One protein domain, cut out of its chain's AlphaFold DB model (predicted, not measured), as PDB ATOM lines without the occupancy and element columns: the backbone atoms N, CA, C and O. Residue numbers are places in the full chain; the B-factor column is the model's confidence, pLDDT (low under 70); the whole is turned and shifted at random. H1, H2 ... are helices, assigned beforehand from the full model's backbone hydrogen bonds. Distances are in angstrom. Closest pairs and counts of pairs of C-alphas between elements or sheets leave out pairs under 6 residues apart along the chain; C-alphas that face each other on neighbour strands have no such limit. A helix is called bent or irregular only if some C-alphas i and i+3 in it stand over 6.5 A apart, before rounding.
ATOM      1  N   SER A 557      18.845 -10.601  28.284       95.12
ATOM      2  CA  SER A 557      18.130 -11.149  29.437       95.12
ATOM      3  C   SER A 557      18.834 -12.399  29.970       95.12
ATOM      4  O   SER A 557      19.621 -13.031  29.259       95.12
ATOM      5  N   ALA A 558      18.547 -12.778  31.218       96.94
ATOM      6  CA  ALA A 558      19.087 -14.009  31.802       96.94
ATOM      7  C   ALA A 558      18.618 -15.245  31.019       96.94
ATOM      8  O   ALA A 558      19.419 -16.133  30.746       96.94
ATOM      9  N   LEU A 559      17.354 -15.253  30.573       97.00
ATOM     10  CA  LEU A 559      16.799 -16.282  29.692       97.00
ATOM     11  C   LEU A 559      17.625 -16.441  28.407       97.00
ATOM     12  O   LEU A 559      18.008 -17.552  28.062       97.00
ATOM     13  N   MET A 560      17.956 -15.342  27.721       95.31
ATOM     14  CA  MET A 560      18.737 -15.408  26.480       95.31
ATOM     15  C   MET A 560      20.149 -15.953  26.712       95.31
ATOM     16  O   MET A 560      20.632 -16.744  25.908       95.31
ATOM     17  N   LEU A 561      20.806 -15.563  27.808       95.88
ATOM     18  CA  LEU A 561      22.141 -16.066  28.126       95.88
ATOM     19  C   LEU A 561      22.137 -17.542  28.551       95.88
ATOM     20  O   LEU A 561      23.015 -18.275  28.104       95.88
ATOM     21  N   LEU A 562      21.146 -17.987  29.337       96.19
ATOM     22  CA  LEU A 562      20.970 -19.402  29.694       96.19
ATOM     23  C   LEU A 562      20.811 -20.265  28.441       96.19
ATOM     24  O   LEU A 562      21.445 -21.303  28.328       96.19
ATOM     25  N   MET A 563      20.000 -19.812  27.479       93.44
ATOM     26  CA  MET A 563      19.776 -20.552  26.237       93.44
ATOM     27  C   MET A 563      20.993 -20.522  25.309       93.44
ATOM     28  O   MET A 563      21.311 -21.527  24.683       93.44
ATOM     29  N   ARG A 564      21.689 -19.382  25.213       93.38
ATOM     30  CA  ARG A 564      22.868 -19.246  24.352       93.38
ATOM     31  C   ARG A 564      24.039 -20.096  24.833       93.38
ATOM     32  O   ARG A 564      24.666 -20.748  24.008       93.38
ATOM     33  N   TYR A 565      24.322 -20.076  26.134       93.44
ATOM     34  CA  TYR A 565      25.518 -20.681  26.731       93.44
ATOM     35  C   TYR A 565      25.253 -22.008  27.453       93.44
ATOM     36  O   TYR A 565      26.125 -22.491  28.162       93.44
ATOM     37  N   ASP A 566      24.085 -22.622  27.237       93.62
ATOM     38  CA  ASP A 566      23.690 -23.927  27.791       93.62
ATOM     39  C   ASP A 566      24.812 -24.978  27.678       93.62
ATOM     40  O   ASP A 566      25.244 -25.549  28.673       93.62
ATOM     41  N   CYS A 567      25.374 -25.136  26.476       89.12
ATOM     42  CA  CYS A 567      26.454 -26.084  26.173       89.12
ATOM     43  C   CYS A 567      27.830 -25.772  26.800       89.12
ATOM     44  O   CYS A 567      28.753 -26.562  26.629       89.12
ATOM     45  N   THR A 568      27.985 -24.644  27.502       90.38
ATOM     46  CA  THR A 568      29.216 -24.258  28.224       90.38
ATOM     47  C   THR A 568      29.010 -24.208  29.741       90.38
ATOM     48  O   THR A 568      29.833 -23.646  30.465       90.38
ATOM     49  N   LEU A 569      27.876 -24.715  30.232       91.31
ATOM     50  CA  LEU A 569      27.594 -24.877  31.655       91.31
ATOM     51  C   LEU A 569      27.977 -26.289  32.108       91.31
ATOM     52  O   LEU A 569      27.896 -27.245  31.337       91.31
ATOM     53  N   ARG A 570      28.321 -26.440  33.394       91.00
ATOM     54  CA  ARG A 570      28.468 -27.769  34.012       91.00
ATOM     55  C   ARG A 570      27.176 -28.571  33.873       91.00
ATOM     56  O   ARG A 570      26.089 -27.998  33.979       91.00
ATOM     57  N   LYS A 571      27.273 -29.896  33.726       90.81
ATOM     58  CA  LYS A 571      26.118 -30.793  33.500       90.81
ATOM     59  C   LYS A 571      24.991 -30.575  34.517       90.81
ATOM     60  O   LYS A 571      23.833 -30.424  34.145       90.81
ATOM     61  N   THR A 572      25.335 -30.418  35.796       93.06
ATOM     62  CA  THR A 572      24.363 -30.133  36.866       93.06
ATOM     63  C   THR A 572      23.661 -28.777  36.704       93.06
ATOM     64  O   THR A 572      22.479 -28.655  37.021       93.06
ATOM     65  N   ALA A 573      24.341 -27.749  36.184       94.38
ATOM     66  CA  ALA A 573      23.725 -26.461  35.865       94.38
ATOM     67  C   ALA A 573      22.793 -26.565  34.646       94.38
ATOM     68  O   ALA A 573      21.709 -25.982  34.689       94.38
ATOM     69  N   VAL A 574      23.159 -27.338  33.615       93.56
ATOM     70  CA  VAL A 574      22.295 -27.647  32.455       93.56
ATOM     71  C   VAL A 574      21.011 -28.339  32.916       93.56
ATOM     72  O   VAL A 574      19.913 -27.843  32.660       93.56
ATOM     73  N   GLU A 575      21.127 -29.412  33.704       93.38
ATOM     74  CA  GLU A 575      19.986 -30.139  34.274       93.38
ATOM     75  C   GLU A 575      19.027 -29.209  35.031       93.38
ATOM     76  O   GLU A 575      17.815 -29.226  34.788       93.38
ATOM     77  N   ARG A 576      19.548 -28.362  35.936       96.50
ATOM     78  CA  ARG A 576      18.712 -27.426  36.711       96.50
ATOM     79  C   ARG A 576      18.142 -26.301  35.844       96.50
ATOM     80  O   ARG A 576      16.984 -25.938  36.044       96.50
ATOM     81  N   SER A 577      18.899 -25.800  34.866       96.56
ATOM     82  CA  SER A 577      18.449 -24.814  33.873       96.56
ATOM     83  C   SER A 577      17.252 -25.351  33.088       96.56
ATOM     84  O   SER A 577      16.179 -24.751  33.091       96.56
ATOM     85  N   HIS A 578      17.375 -26.542  32.503       94.81
ATOM     86  CA  HIS A 578      16.303 -27.169  31.731       94.81
ATOM     87  C   HIS A 578      15.079 -27.492  32.595       94.81
ATOM     88  O   HIS A 578      13.945 -27.322  32.150       94.81
ATOM     89  N   SER A 593       8.335 -15.729  24.713       90.94
ATOM     90  CA  SER A 593       9.626 -15.077  24.971       90.94
ATOM     91  C   SER A 593      10.807 -16.044  24.873       90.94
ATOM     92  O   SER A 593      11.882 -15.653  24.425       90.94
ATOM     93  N   MET A 594      10.611 -17.315  25.234       92.50
ATOM     94  CA  MET A 594      11.598 -18.383  25.082       92.50
ATOM     95  C   MET A 594      11.855 -18.698  23.605       92.50
ATOM     96  O   MET A 594      13.010 -18.838  23.215       92.50
ATOM     97  N   LEU A 595      10.815 -18.710  22.761       91.69
ATOM     98  CA  LEU A 595      10.974 -18.751  21.301       91.69
ATOM     99  C   LEU A 595      11.812 -17.568  20.791       91.69
ATOM    100  O   LEU A 595      12.737 -17.767  20.007       91.69
ATOM    101  N   GLU A 596      11.524 -16.342  21.233       90.38
ATOM    102  CA  GLU A 596      12.270 -15.160  20.775       90.38
ATOM    103  C   GLU A 596      13.743 -15.202  21.232       90.38
ATOM    104  O   GLU A 596      14.650 -14.964  20.433       90.38
ATOM    105  N   ALA A 597      13.997 -15.607  22.482       92.50
ATOM    106  CA  ALA A 597      15.336 -15.812  23.037       92.50
ATOM    107  C   ALA A 597      16.114 -16.950  22.345       92.50
ATOM    108  O   ALA A 597      17.322 -16.811  22.130       92.50
ATOM    109  N   TYR A 598      15.433 -18.033  21.949       92.62
ATOM    110  CA  TYR A 598      16.000 -19.120  21.149       92.62
ATOM    111  C   TYR A 598      16.445 -18.616  19.777       92.62
ATOM    112  O   TYR A 598      17.606 -18.779  19.414       92.62
ATOM    113  N   LEU A 599      15.562 -17.937  19.036       90.81
ATOM    114  CA  LEU A 599      15.880 -17.393  17.711       90.81
ATOM    115  C   LEU A 599      17.044 -16.388  17.770       90.81
ATOM    116  O   LEU A 599      17.955 -16.455  16.949       90.81
ATOM    117  N   LEU A 600      17.067 -15.518  18.788       89.81
ATOM    118  CA  LEU A 600      18.163 -14.573  19.063       89.81
ATOM    119  C   LEU A 600      19.489 -15.236  19.476       89.81
ATOM    120  O   LEU A 600      20.523 -14.563  19.531       89.81
ATOM    121  N   SER A 601      19.480 -16.525  19.804       91.69
ATOM    122  CA  SER A 601      20.664 -17.281  20.237       91.69
ATOM    123  C   SER A 601      21.088 -18.348  19.230       91.69
ATOM    124  O   SER A 601      22.239 -18.779  19.260       91.69
ATOM    125  N   TYR A 602      20.204 -18.712  18.296       90.38
ATOM    126  CA  TYR A 602      20.342 -19.872  17.422       90.38
ATOM    127  C   TYR A 602      21.627 -19.868  16.587       90.38
ATOM    128  O   TYR A 602      22.301 -20.891  16.517       90.38
ATOM    129  N   ALA A 603      22.029 -18.727  16.020       88.75
ATOM    130  CA  ALA A 603      23.283 -18.620  15.267       88.75
ATOM    131  C   ALA A 603      24.530 -18.868  16.144       88.75
ATOM    132  O   ALA A 603      25.453 -19.566  15.729       88.75
ATOM    133  N   SER A 604      24.537 -18.360  17.382       89.31
ATOM    134  CA  SER A 604      25.639 -18.557  18.337       89.31
ATOM    135  C   SER A 604      25.691 -19.998  18.851       89.31
ATOM    136  O   SER A 604      26.756 -20.611  18.823       89.31
ATOM    137  N   MET A 605      24.540 -20.570  19.217       90.06
ATOM    138  CA  MET A 605      24.404 -21.985  19.581       90.06
ATOM    139  C   MET A 605      24.868 -22.904  18.442       90.06
ATOM    140  O   MET A 605      25.627 -23.837  18.672       90.06
ATOM    141  N   THR A 606      24.472 -22.606  17.200       87.50
ATOM    142  CA  THR A 606      24.882 -23.362  16.005       87.50
ATOM    143  C   THR A 606      26.394 -23.278  15.783       87.50
ATOM    144  O   THR A 606      27.029 -24.284  15.489       87.50
ATOM    145  N   SER A 607      27.003 -22.104  15.981       87.50
ATOM    146  CA  SER A 607      28.460 -21.950  15.886       87.50
ATOM    147  C   SER A 607      29.224 -22.739  16.956       87.50
ATOM    148  O   SER A 607      30.351 -23.151  16.695       87.50
ATOM    149  N   MET A 608      28.647 -22.936  18.145       87.75
ATOM    150  CA  MET A 608      29.232 -23.767  19.205       87.75
ATOM    151  C   MET A 608      29.019 -25.266  18.934       87.75
ATOM    152  O   MET A 608      29.970 -26.036  19.037       87.75
ATOM    153  N   PHE A 609      27.837 -25.657  18.449       86.12
ATOM    154  CA  PHE A 609      27.537 -27.014  17.972       86.12
ATOM    155  C   PHE A 609      28.501 -27.474  16.866       86.12
ATOM    156  O   PHE A 609      29.082 -28.553  16.949       86.12
ATOM    157  N   LEU A 610      28.782 -26.618  15.875       84.00
ATOM    158  CA  LEU A 610      29.768 -26.906  14.821       84.00
ATOM    159  C   LEU A 610      31.217 -27.022  15.334       84.00
ATOM    160  O   LEU A 610      32.072 -27.545  14.623       84.00
ATOM    161  N   ARG A 611      31.496 -26.573  16.565       82.25
ATOM    162  CA  ARG A 611      32.773 -26.767  17.278       82.25
ATOM    163  C   ARG A 611      32.747 -27.962  18.244       82.25
ATOM    164  O   ARG A 611      33.694 -28.131  19.007       82.25
ATOM    165  N   GLY A 612      31.686 -28.769  18.234       81.94
ATOM    166  CA  GLY A 612      31.531 -29.954  19.081       81.94
ATOM    167  C   GLY A 612      30.846 -29.729  20.431       81.94
ATOM    168  O   GLY A 612      30.704 -30.688  21.184       81.94
ATOM    169  N   LEU A 613      30.416 -28.501  20.750       83.50
ATOM    170  CA  LEU A 613      29.765 -28.182  22.025       83.50
ATOM    171  C   LEU A 613      28.253 -28.431  21.953       83.50
ATOM    172  O   LEU A 613      27.540 -27.788  21.181       83.50
ATOM    173  N   GLY A 614      27.743 -29.311  22.817       72.50
ATOM    174  CA  GLY A 614      26.308 -29.592  22.920       72.50
ATOM    175  C   GLY A 614      25.777 -30.575  21.872       72.50
ATOM    176  O   GLY A 614      24.623 -30.446  21.444       72.50
ATOM    177  N   ASN A 615      26.572 -31.572  21.461       68.25
ATOM    178  CA  ASN A 615      26.065 -32.664  20.620       68.25
ATOM    179  C   ASN A 615      25.330 -33.736  21.447       68.25
ATOM    180  O   ASN A 615      24.560 -34.502  20.865       68.25
ATOM    181  N   SER A 616      25.485 -33.726  22.777       65.62
ATOM    182  CA  SER A 616      24.740 -34.549  23.740       65.62
ATOM    183  C   SER A 616      23.228 -34.614  23.476       65.62
ATOM    184  O   SER A 616      22.603 -33.644  23.033       65.62
ATOM    185  N   SER A 617      22.615 -35.751  23.808       58.66
ATOM    186  CA  SER A 617      21.193 -35.787  24.170       58.66
ATOM    187  C   SER A 617      20.972 -34.924  25.419       58.66
ATOM    188  O   SER A 617      21.856 -34.882  26.272       58.66
ATOM    189  N   ASP A 618      19.820 -34.258  25.522       68.88
ATOM    190  CA  ASP A 618      19.502 -33.255  26.552       68.88
ATOM    191  C   ASP A 618      20.327 -31.960  26.414       68.88
ATOM    192  O   ASP A 618      21.205 -31.627  27.206       68.88
ATOM    193  N   SER A 619      20.003 -31.194  25.376       82.75
ATOM    194  CA  SER A 619      20.569 -29.886  25.031       82.75
ATOM    195  C   SER A 619      19.470 -28.842  24.817       82.75
ATOM    196  O   SER A 619      18.322 -29.183  24.531       82.75
ATOM    197  N   ILE A 620      19.806 -27.550  24.830       87.56
ATOM    198  CA  ILE A 620      18.817 -26.496  24.554       87.56
ATOM    199  C   ILE A 620      18.093 -26.616  23.194       87.56
ATOM    200  O   ILE A 620      16.974 -26.120  23.051       87.56
ATOM    201  N   PHE A 621      18.678 -27.295  22.199       85.56
ATOM    202  CA  PHE A 621      18.021 -27.558  20.910       85.56
ATOM    203  C   PHE A 621      16.754 -28.410  21.054       85.56
ATOM    204  O   PHE A 621      15.817 -28.256  20.274       85.56
ATOM    205  N   ASP A 622      16.678 -29.248  22.084       83.19
ATOM    206  CA  ASP A 622      15.568 -30.174  22.307       83.19
ATOM    207  C   ASP A 622      14.279 -29.435  22.735       83.19
ATOM    208  O   ASP A 622      13.156 -29.902  22.523       83.19
ATOM    209  N   PHE A 623      14.417 -28.191  23.211       86.75
ATOM    210  CA  PHE A 623      13.298 -27.275  23.432       86.75
ATOM    211  C   PHE A 623      12.669 -26.748  22.132       86.75
ATOM    212  O   PHE A 623      11.549 -26.241  22.182       86.75
ATOM    213  N   ALA A 624      13.315 -26.890  20.967       86.50
ATOM    214  CA  ALA A 624      12.788 -26.409  19.686       86.50
ATOM    215  C   ALA A 624      11.383 -26.942  19.387       86.50
ATOM    216  O   ALA A 624      10.511 -26.191  18.942       86.50
ATOM    217  N   VAL A 625      11.138 -28.221  19.691       81.38
ATOM    218  CA  VAL A 625       9.831 -28.863  19.498       81.38
ATOM    219  C   VAL A 625       8.748 -28.155  20.317       81.38
ATOM    220  O   VAL A 625       7.626 -28.000  19.839       81.38
ATOM    221  N   GLN A 626       9.092 -27.611  21.490       80.25
ATOM    222  CA  GLN A 626       8.159 -26.927  22.386       80.25
ATOM    223  C   GLN A 626       7.660 -25.573  21.860       80.25
ATOM    224  O   GLN A 626       6.697 -25.046  22.419       80.25
ATOM    225  N   PHE A 627       8.232 -25.001  20.795       84.00
ATOM    226  CA  PHE A 627       7.733 -23.738  20.223       84.00
ATOM    227  C   PHE A 627       7.744 -23.642  18.691       84.00
ATOM    228  O   PHE A 627       6.852 -22.991  18.146       84.00
ATOM    229  N   LEU A 628       8.666 -24.296  17.974       83.81
ATOM    230  CA  LEU A 628       8.707 -24.269  16.502       83.81
ATOM    231  C   LEU A 628       7.631 -25.151  15.853       83.81
ATOM    232  O   LEU A 628       7.310 -24.950  14.686       83.81
ATOM    233  N   THR A 629       7.042 -26.095  16.593       80.69
ATOM    234  CA  THR A 629       5.886 -26.878  16.117       80.69
ATOM    235  C   THR A 629       4.544 -26.207  16.416       80.69
ATOM    236  O   THR A 629       3.527 -26.597  15.855       80.69
ATOM    237  N   VAL A 630       4.524 -25.179  17.276       79.62
ATOM    238  CA  VAL A 630       3.298 -24.605  17.845       79.62
ATOM    239  C   VAL A 630       2.712 -23.548  16.897       79.62
ATOM    240  O   VAL A 630       3.251 -22.435  16.822       79.62
ATOM    241  N   PRO A 631       1.584 -23.809  16.199       79.50
ATOM    242  CA  PRO A 631       1.174 -22.973  15.067       79.50
ATOM    243  C   PRO A 631       0.903 -21.513  15.446       79.50
ATOM    244  O   PRO A 631       1.309 -20.599  14.730       79.50
ATOM    245  N   HIS A 632       0.282 -21.274  16.606       80.31
ATOM    246  CA  HIS A 632      -0.070 -19.928  17.070       80.31
ATOM    247  C   HIS A 632       1.138 -19.091  17.537       80.31
ATOM    248  O   HIS A 632       1.037 -17.864  17.622       80.31
ATOM    249  N   LEU A 633       2.278 -19.723  17.849       82.19
ATOM    250  CA  LEU A 633       3.530 -19.021  18.144       82.19
ATOM    251  C   LEU A 633       4.252 -18.675  16.842       82.19
ATOM    252  O   LEU A 633       4.562 -17.507  16.610       82.19
ATOM    253  N   VAL A 634       4.430 -19.657  15.954       83.38
ATOM    254  CA  VAL A 634       5.114 -19.479  14.662       83.38
ATOM    255  C   VAL A 634       4.365 -18.506  13.744       83.38
ATOM    256  O   VAL A 634       4.994 -17.700  13.054       83.38
ATOM    257  N   GLN A 635       3.026 -18.482  13.783       82.88
ATOM    258  CA  GLN A 635       2.210 -17.544  13.001       82.88
ATOM    259  C   GLN A 635       2.630 -16.076  13.206       82.88
ATOM    260  O   GLN A 635       2.659 -15.318  12.231       82.88
ATOM    261  N   LYS A 636       3.046 -15.702  14.430       82.19
ATOM    262  CA  LYS A 636       3.496 -14.347  14.819       82.19
ATOM    263  C   LYS A 636       4.764 -13.866  14.105       82.19
ATOM    264  O   LYS A 636       5.087 -12.682  14.197       82.19
ATOM    265  N   TYR A 637       5.469 -14.769  13.423       82.94
ATOM    266  CA  TYR A 637       6.691 -14.503  12.663       82.94
ATOM    267  C   TYR A 637       6.455 -14.563  11.140       82.94
ATOM    268  O   TYR A 637       7.361 -14.312  10.350       82.94
ATOM    269  N   THR A 638       5.234 -14.869  10.684       80.19
ATOM    270  CA  THR A 638       4.928 -14.950   9.246       80.19
ATOM    271  C   THR A 638       4.837 -13.571   8.583       80.19
ATOM    272  O   THR A 638       4.542 -12.562   9.222       80.19
ATOM    273  N   LYS A 639       4.980 -13.526   7.248       69.44
ATOM    274  CA  LYS A 639       4.849 -12.294   6.438       69.44
ATOM    275  C   LYS A 639       3.534 -11.520   6.648       69.44
ATOM    276  O   LYS A 639       3.492 -10.340   6.320       69.44
ATOM    277  N   LYS A 640       2.474 -12.155   7.168       70.44
ATOM    278  CA  LYS A 640       1.194 -11.492   7.487       70.44
ATOM    279  C   LYS A 640       1.279 -10.596   8.730       70.44
ATOM    280  O   LYS A 640       0.606  -9.577   8.770       70.44
ATOM    281  N   GLU A 641       2.126 -10.959   9.692       68.38
ATOM    282  CA  GLU A 641       2.323 -10.260  10.975       68.38
ATOM    283  C   GLU A 641       3.531  -9.299  10.945       68.38
ATOM    284  O   GLU A 641       3.725  -8.471  11.836       68.38
ATOM    285  N   ALA A 642       4.348  -9.382   9.888       62.47
ATOM    286  CA  ALA A 642       5.576  -8.608   9.715       62.47
ATOM    287  C   ALA A 642       5.374  -7.081   9.679       62.47
ATOM    288  O   ALA A 642       6.293  -6.339  10.015       62.47
ATOM    289  N   SER A 643       4.182  -6.604   9.307       66.25
ATOM    290  CA  SER A 643       3.828  -5.178   9.343       66.25
ATOM    291  C   SER A 643       3.728  -4.616  10.765       66.25
ATOM    292  O   SER A 643       3.930  -3.419  10.949       66.25
ATOM    293  N   ALA A 644       3.443  -5.460  11.762       68.06
ATOM    294  CA  ALA A 644       3.376  -5.066  13.167       68.06
ATOM    295  C   ALA A 644       4.723  -5.233  13.894       68.06
ATOM    296  O   ALA A 644       5.011  -4.486  14.823       68.06
ATOM    297  N   HIS A 645       5.545  -6.210  13.490       72.12
ATOM    298  CA  HIS A 645       6.811  -6.547  14.155       72.12
ATOM    299  C   HIS A 645       7.920  -6.868  13.131       72.12
ATOM    300  O   HIS A 645       8.277  -8.038  12.964       72.12
ATOM    301  N   PRO A 646       8.500  -5.864  12.441       68.75
ATOM    302  CA  PRO A 646       9.452  -6.099  11.348       68.75
ATOM    303  C   PRO A 646      10.701  -6.889  11.774       68.75
ATOM    304  O   PRO A 646      11.182  -7.723  11.010       68.75
ATOM    305  N   GLY A 647      11.173  -6.715  13.017       76.88
ATOM    306  CA  GLY A 647      12.330  -7.447  13.550       76.88
ATOM    307  C   GLY A 647      12.168  -8.975  13.579       76.88
ATOM    308  O   GLY A 647      13.164  -9.689  13.501       76.88
ATOM    309  N   ARG A 648      10.935  -9.504  13.607       81.56
ATOM    310  CA  ARG A 648      10.690 -10.959  13.611       81.56
ATOM    311  C   ARG A 648      11.051 -11.649  12.296       81.56
ATOM    312  O   ARG A 648      11.385 -12.831  12.320       81.56
ATOM    313  N   LEU A 649      11.016 -10.938  11.164       80.44
ATOM    314  CA  LEU A 649      11.494 -11.500   9.898       80.44
ATOM    315  C   LEU A 649      13.019 -11.650   9.887       80.44
ATOM    316  O   LEU A 649      13.514 -12.632   9.337       80.44
ATOM    317  N   GLU A 650      13.751 -10.736  10.532       82.81
ATOM    318  CA  GLU A 650      15.207 -10.863  10.653       82.81
ATOM    319  C   GLU A 650      15.575 -12.066  11.529       82.81
ATOM    320  O   GLU A 650      16.472 -12.818  11.178       82.81
ATOM    321  N   LEU A 651      14.807 -12.354  12.589       84.44
ATOM    322  CA  LEU A 651      15.002 -13.561  13.408       84.44
ATOM    323  C   LEU A 651      14.818 -14.872  12.623       84.44
ATOM    324  O   LEU A 651      15.570 -15.821  12.834       84.44
ATOM    325  N   ILE A 652      13.865 -14.932  11.681       84.44
ATOM    326  CA  ILE A 652      13.768 -16.073  10.751       84.44
ATOM    327  C   ILE A 652      14.992 -16.118   9.834       84.44
ATOM    328  O   ILE A 652      15.513 -17.197   9.560       84.44
ATOM    329  N   ARG A 653      15.446 -14.965   9.333       84.19
ATOM    330  CA  ARG A 653      16.592 -14.887   8.426       84.19
ATOM    331  C   ARG A 653      17.878 -15.373   9.092       84.19
ATOM    332  O   ARG A 653      18.588 -16.160   8.478       84.19
ATOM    333  N   GLU A 654      18.131 -14.966  10.333       83.94
ATOM    334  CA  GLU A 654      19.248 -15.440  11.159       83.94
ATOM    335  C   GLU A 654      19.178 -16.959  11.378       83.94
ATOM    336  O   GLU A 654      20.174 -17.656  11.188       83.94
ATOM    337  N   LEU A 655      17.990 -17.507  11.677       86.44
ATOM    338  CA  LEU A 655      17.801 -18.957  11.789       86.44
ATOM    339  C   LEU A 655      18.099 -19.686  10.468       86.44
ATOM    340  O   LEU A 655      18.807 -20.690  10.466       86.44
ATOM    341  N   LEU A 656      17.602 -19.179   9.336       85.31
ATOM    342  CA  LEU A 656      17.867 -19.766   8.016       85.31
ATOM    343  C   LEU A 656      19.342 -19.642   7.610       85.31
ATOM    344  O   LEU A 656      19.872 -20.544   6.963       85.31
ATOM    345  N   TYR A 657      20.012 -18.556   7.999       87.06
ATOM    346  CA  TYR A 657      21.440 -18.363   7.763       87.06
ATOM    347  C   TYR A 657      22.277 -19.350   8.584       87.06
ATOM    348  O   TYR A 657      23.144 -20.012   8.023       87.06
ATOM    349  N   ALA A 658      21.951 -19.538   9.866       86.62
ATOM    350  CA  ALA A 658      22.580 -20.544  10.717       86.62
ATOM    351  C   ALA A 658      22.392 -21.970  10.167       86.62
ATOM    352  O   ALA A 658      23.366 -22.713  10.057       86.62
ATOM    353  N   LEU A 659      21.175 -22.332   9.735       83.06
ATOM    354  CA  LEU A 659      20.916 -23.614   9.063       83.06
ATOM    355  C   LEU A 659      21.747 -23.772   7.785       83.06
ATOM    356  O   LEU A 659      22.345 -24.823   7.568       83.06
ATOM    357  N   ASN A 660      21.834 -22.731   6.952       85.12
ATOM    358  CA  ASN A 660      22.695 -22.756   5.773       85.12
ATOM    359  C   ASN A 660      24.170 -22.956   6.154       85.12
ATOM    360  O   ASN A 660      24.844 -23.735   5.492       85.12
ATOM    361  N   THR A 661      24.667 -22.341   7.231       86.06
ATOM    362  CA  THR A 661      26.035 -22.574   7.728       86.06
ATOM    363  C   THR A 661      26.266 -24.038   8.122       86.06
ATOM    364  O   THR A 661      27.312 -24.586   7.779       86.06
ATOM    365  N   VAL A 662      25.285 -24.711   8.742       83.50
ATOM    366  CA  VAL A 662      25.358 -26.166   9.000       83.50
ATOM    367  C   VAL A 662      25.475 -26.947   7.690       83.50
ATOM    368  O   VAL A 662      26.376 -27.775   7.559       83.50
ATOM    369  N   PHE A 663      24.634 -26.658   6.691       82.44
ATOM    370  CA  PHE A 663      24.724 -27.327   5.388       82.44
ATOM    371  C   PHE A 663      26.066 -27.080   4.690       82.44
ATOM    372  O   PHE A 663      26.663 -28.038   4.213       82.44
ATOM    373  N   GLN A 664      26.570 -25.840   4.670       84.69
ATOM    374  CA  GLN A 664      27.872 -25.520   4.072       84.69
ATOM    375  C   GLN A 664      29.026 -26.235   4.789       84.69
ATOM    376  O   GLN A 664      29.929 -26.718   4.118       84.69
ATOM    377  N   SER A 665      28.973 -26.386   6.122       81.81
ATOM    378  CA  SER A 665      29.995 -27.139   6.876       81.81
ATOM    379  C   SER A 665      30.098 -28.614   6.467       81.81
ATOM    380  O   SER A 665      31.138 -29.231   6.656       81.81
ATOM    381  N   ALA A 666      29.028 -29.168   5.890       81.75
ATOM    382  CA  ALA A 666      28.959 -30.544   5.419       81.75
ATOM    383  C   ALA A 666      29.218 -30.695   3.908       81.75
ATOM    384  O   ALA A 666      29.130 -31.810   3.394       81.75
ATOM    385  N   VAL A 667      29.501 -29.617   3.168       82.12
ATOM    386  CA  VAL A 667      29.887 -29.705   1.751       82.12
ATOM    387  C   VAL A 667      31.388 -29.964   1.653       82.12
ATOM    388  O   VAL A 667      32.193 -29.214   2.198       82.12
ATOM    389  N   ASP A 668      31.778 -31.009   0.926       73.44
ATOM    390  CA  ASP A 668      33.181 -31.248   0.585       73.44
ATOM    391  C   ASP A 668      33.674 -30.137  -0.363       73.44
ATOM    392  O   ASP A 668      33.177 -30.006  -1.485       73.44
ATOM    393  N   GLU A 669      34.654 -29.340   0.076       71.25
ATOM    394  CA  GLU A 669      35.200 -28.203  -0.684       71.25
ATOM    395  C   GLU A 669      35.803 -28.586  -2.048       71.25
ATOM    396  O   GLU A 669      35.929 -27.731  -2.926       71.25
ATOM    397  N   LYS A 670      36.199 -29.852  -2.247       70.44
ATOM    398  CA  LYS A 670      36.826 -30.344  -3.485       70.44
ATOM    399  C   LYS A 670      35.806 -30.935  -4.448       70.44
ATOM    400  O   LYS A 670      35.923 -30.739  -5.654       70.44
ATOM    401  N   GLU A 671      34.830 -31.671  -3.925       74.25
ATOM    402  CA  GLU A 671      33.808 -32.358  -4.725       74.25
ATOM    403  C   GLU A 671      32.535 -31.520  -4.937       74.25
ATOM    404  O   GLU A 671      31.735 -31.836  -5.821       74.25
ATOM    405  N   GLY A 672      32.304 -30.484  -4.122       76.31
ATOM    406  CA  GLY A 672      31.067 -29.692  -4.117       76.31
ATOM    407  C   GLY A 672      29.822 -30.489  -3.703       76.31
ATOM    408  O   GLY A 672      28.696 -30.061  -3.961       76.31
ATOM    409  N   LYS A 673      30.010 -31.670  -3.100       78.50
ATOM    410  CA  LYS A 673      28.946 -32.607  -2.711       78.50
ATOM    411  C   LYS A 673      28.684 -32.529  -1.215       78.50
ATOM    412  O   LYS A 673      29.613 -32.418  -0.420       78.50
ATOM    413  N   LEU A 674      27.414 -32.644  -0.840       78.81
ATOM    414  CA  LEU A 674      27.001 -32.737   0.555       78.81
ATOM    415  C   LEU A 674      27.373 -34.115   1.124       78.81
ATOM    416  O   LEU A 674      26.891 -35.139   0.637       78.81
ATOM    417  N   ASN A 675      28.189 -34.136   2.170       77.50
ATOM    418  CA  ASN A 675      28.457 -35.321   2.969       77.50
ATOM    419  C   ASN A 675      27.296 -35.541   3.954       77.50
ATOM    420  O   ASN A 675      27.222 -34.897   5.000       77.50
ATOM    421  N   ALA A 676      26.382 -36.453   3.618       69.75
ATOM    422  CA  ALA A 676      25.223 -36.775   4.455       69.75
ATOM    423  C   ALA A 676      25.599 -37.394   5.817       69.75
ATOM    424  O   ALA A 676      24.833 -37.269   6.772       69.75
ATOM    425  N   ASP A 677      26.780 -38.011   5.923       66.94
ATOM    426  CA  ASP A 677      27.283 -38.622   7.157       66.94
ATOM    427  C   ASP A 677      28.033 -37.622   8.058       66.94
ATOM    428  O   ASP A 677      28.396 -37.959   9.188       66.94
ATOM    429  N   HIS A 678      28.242 -36.378   7.596       70.25
ATOM    430  CA  HIS A 678      28.935 -35.329   8.349       70.25
ATOM    431  C   HIS A 678      28.323 -35.158   9.755       70.25
ATOM    432  O   HIS A 678      27.099 -35.024   9.840       70.25
ATOM    433  N   PRO A 679      29.113 -35.107  10.851       64.69
ATOM    434  CA  PRO A 679      28.595 -35.119  12.228       64.69
ATOM    435  C   PRO A 679      27.493 -34.089  12.515       64.69
ATOM    436  O   PRO A 679      26.530 -34.374  13.227       64.69
ATOM    437  N   ALA A 680      27.592 -32.906  11.899       67.38
ATOM    438  CA  ALA A 680      26.599 -31.846  12.048       67.38
ATOM    439  C   ALA A 680      25.228 -32.163  11.405       67.38
ATOM    440  O   ALA A 680      24.232 -31.575  11.811       67.38
ATOM    441  N   LEU A 681      25.163 -33.079  10.429       66.44
ATOM    442  CA  LEU A 681      23.931 -33.530   9.758       66.44
ATOM    443  C   LEU A 681      23.462 -34.917  10.218       66.44
ATOM    444  O   LEU A 681      22.261 -35.181  10.240       66.44
ATOM    445  N   SER A 682      24.391 -35.805  10.584       55.78
ATOM    446  CA  SER A 682      24.082 -37.167  11.033       55.78
ATOM    447  C   SER A 682      23.584 -37.229  12.486       55.78
ATOM    448  O   SER A 682      22.905 -38.192  12.863       55.78
ATOM    449  N   SER A 683      23.822 -36.170  13.275       60.66
ATOM    450  CA  SER A 683      23.144 -35.914  14.552       60.66
ATOM    451  C   SER A 683      21.618 -35.912  14.397       60.66
ATOM    452  O   SER A 683      21.080 -35.293  13.478       60.66
ATOM    453  N   GLN A 684      20.895 -36.534  15.339       53.03
ATOM    454  CA  GLN A 684      19.422 -36.593  15.325       53.03
ATOM    455  C   GLN A 684      18.765 -35.204  15.198       53.03
ATOM    456  O   GLN A 684      17.698 -35.092  14.600       53.03
ATOM    457  N   LYS A 685      19.436 -34.150  15.685       56.00
ATOM    458  CA  LYS A 685      18.979 -32.749  15.681       56.00
ATOM    459  C   LYS A 685      18.814 -32.158  14.272       56.00
ATOM    460  O   LYS A 685      17.992 -31.265  14.082       56.00
ATOM    461  N   TYR A 686      19.563 -32.669  13.292       52.44
ATOM    462  CA  TYR A 686      19.551 -32.212  11.894       52.44
ATOM    463  C   TYR A 686      19.266 -33.336  10.893       52.44
ATOM    464  O   TYR A 686      19.338 -33.119   9.681       52.44
ATOM    465  N   LYS A 687      18.911 -34.529  11.384       43.50
ATOM    466  CA  LYS A 687      18.712 -35.725  10.571       43.50
ATOM    467  C   LYS A 687      17.463 -35.596   9.702       43.50
ATOM    468  O   LYS A 687      16.371 -36.033  10.063       43.50
TER     469      LYS A 687
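This is residues 557 to 578 and 593 to 687 of the 695 residues of the protein "E3 ubiquitin-protein ligase" of Phytophthora nicotianae (UniProt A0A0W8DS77). Three helices, H1, H3 and H6, stand side by side in a row and run roughly the same way, with H3 in the middle and H6 the longest. H4 lies over one face of this row, close to H3 and H1; H2 lies beyond H1, H5 makes a corner between H4 and the first residues of H6, and the short H7 packs on the last residues of H6. The printed part has 117 residues with seven named helices, H1 to H7 in order along the chain, and no named strand: all helix. It is compact, with a radius of gyration of the C-alphas of 15.3 A, and only just flat, spanning 45 by 38 by 21 A.

H1, residues 558 to 564, touches H3, residues 593 to 609, the same way at a steep tilt of 36 degrees, only just past shallow; their closest C-alphas, of Met 560 and Ala 597, are 4.9 A apart. H2, residues 571 to 578, is close to H1 but not clearly touching, with the C-alphas of Leu 562 and Ser 577 closest at 7.3 A. H3 touches H6, residues 647 to 665, the same way at a shallow tilt of 23 degrees, closest at the C-alphas of Ala 603 and Ala 658, 5.0 A. H4, residues 620 to 628, is close to H3 but not clearly touching, with the C-alphas of Leu 595 and Phe 627 closest at 6.0 A. H4 and H5, residues 631 to 637, only just touch, and only at the corner, with 3 pairs of C-alphas within 8 A, those of Leu 628 and Val 634 closest at 6.3 A. H6 is the hub, touching three helices. It only just touches H5, with 3 pairs of C-alphas within 8 A, those of Tyr 637 and Arg 648 closest at 5.4 A. It touches H7, residues 679 to 682, with residues 662 to 665 alone, the C-alphas of Val 662 and Ala 680 being closest at 6.6 A. H1 and H6 are apart. The helix packing is mostly crossed, only just: of 3 pairs that touch and have a tilt, 1 is at a shallow tilt. Every O i to N i+4 pair is within hydrogen-bond range in H1, H2 and H6, against 11 of 13 in H3, 1 of 5 in H4 and 1 of 3 in H5; H7 is too short for such a pair. For O i to N i+3, H4 has 4 of 6 within range and H5 has 3 of 4.

H1 begins at C-alpha 558, (19.087, -14.009, 31.802), and is 9.9 A long; H2 is 10.6 A. H3 is 22.6 A long and irregular, with C-alphas 600 and 603 7.5 A apart and a kink of 55 degrees near residue 603. H4, 13.1 A, is only just irregular, with C-alphas 622 and 625 6.52 A apart. H5 is 10.4 A long. H6 is 27.3 A long and begins at C-alpha 647, (12.330, -7.447, 13.550). H7, 5.1 A, ends at C-alpha 682, (24.082, -37.167, 11.033).

The two C-alphas farthest apart, of Ala 644 and Lys 670, are 45.1 A apart. Residues 579 to 592 are not printed, and C-alphas 578 and 593 are 15.4 A apart across this cut. The link from H6 to H7, residues 666 to 678, is long. Mean pLDDT of the printed part is 81.6; 21 residues are under 70, among them 615 to 618, 641 to 644 and 679 to 687.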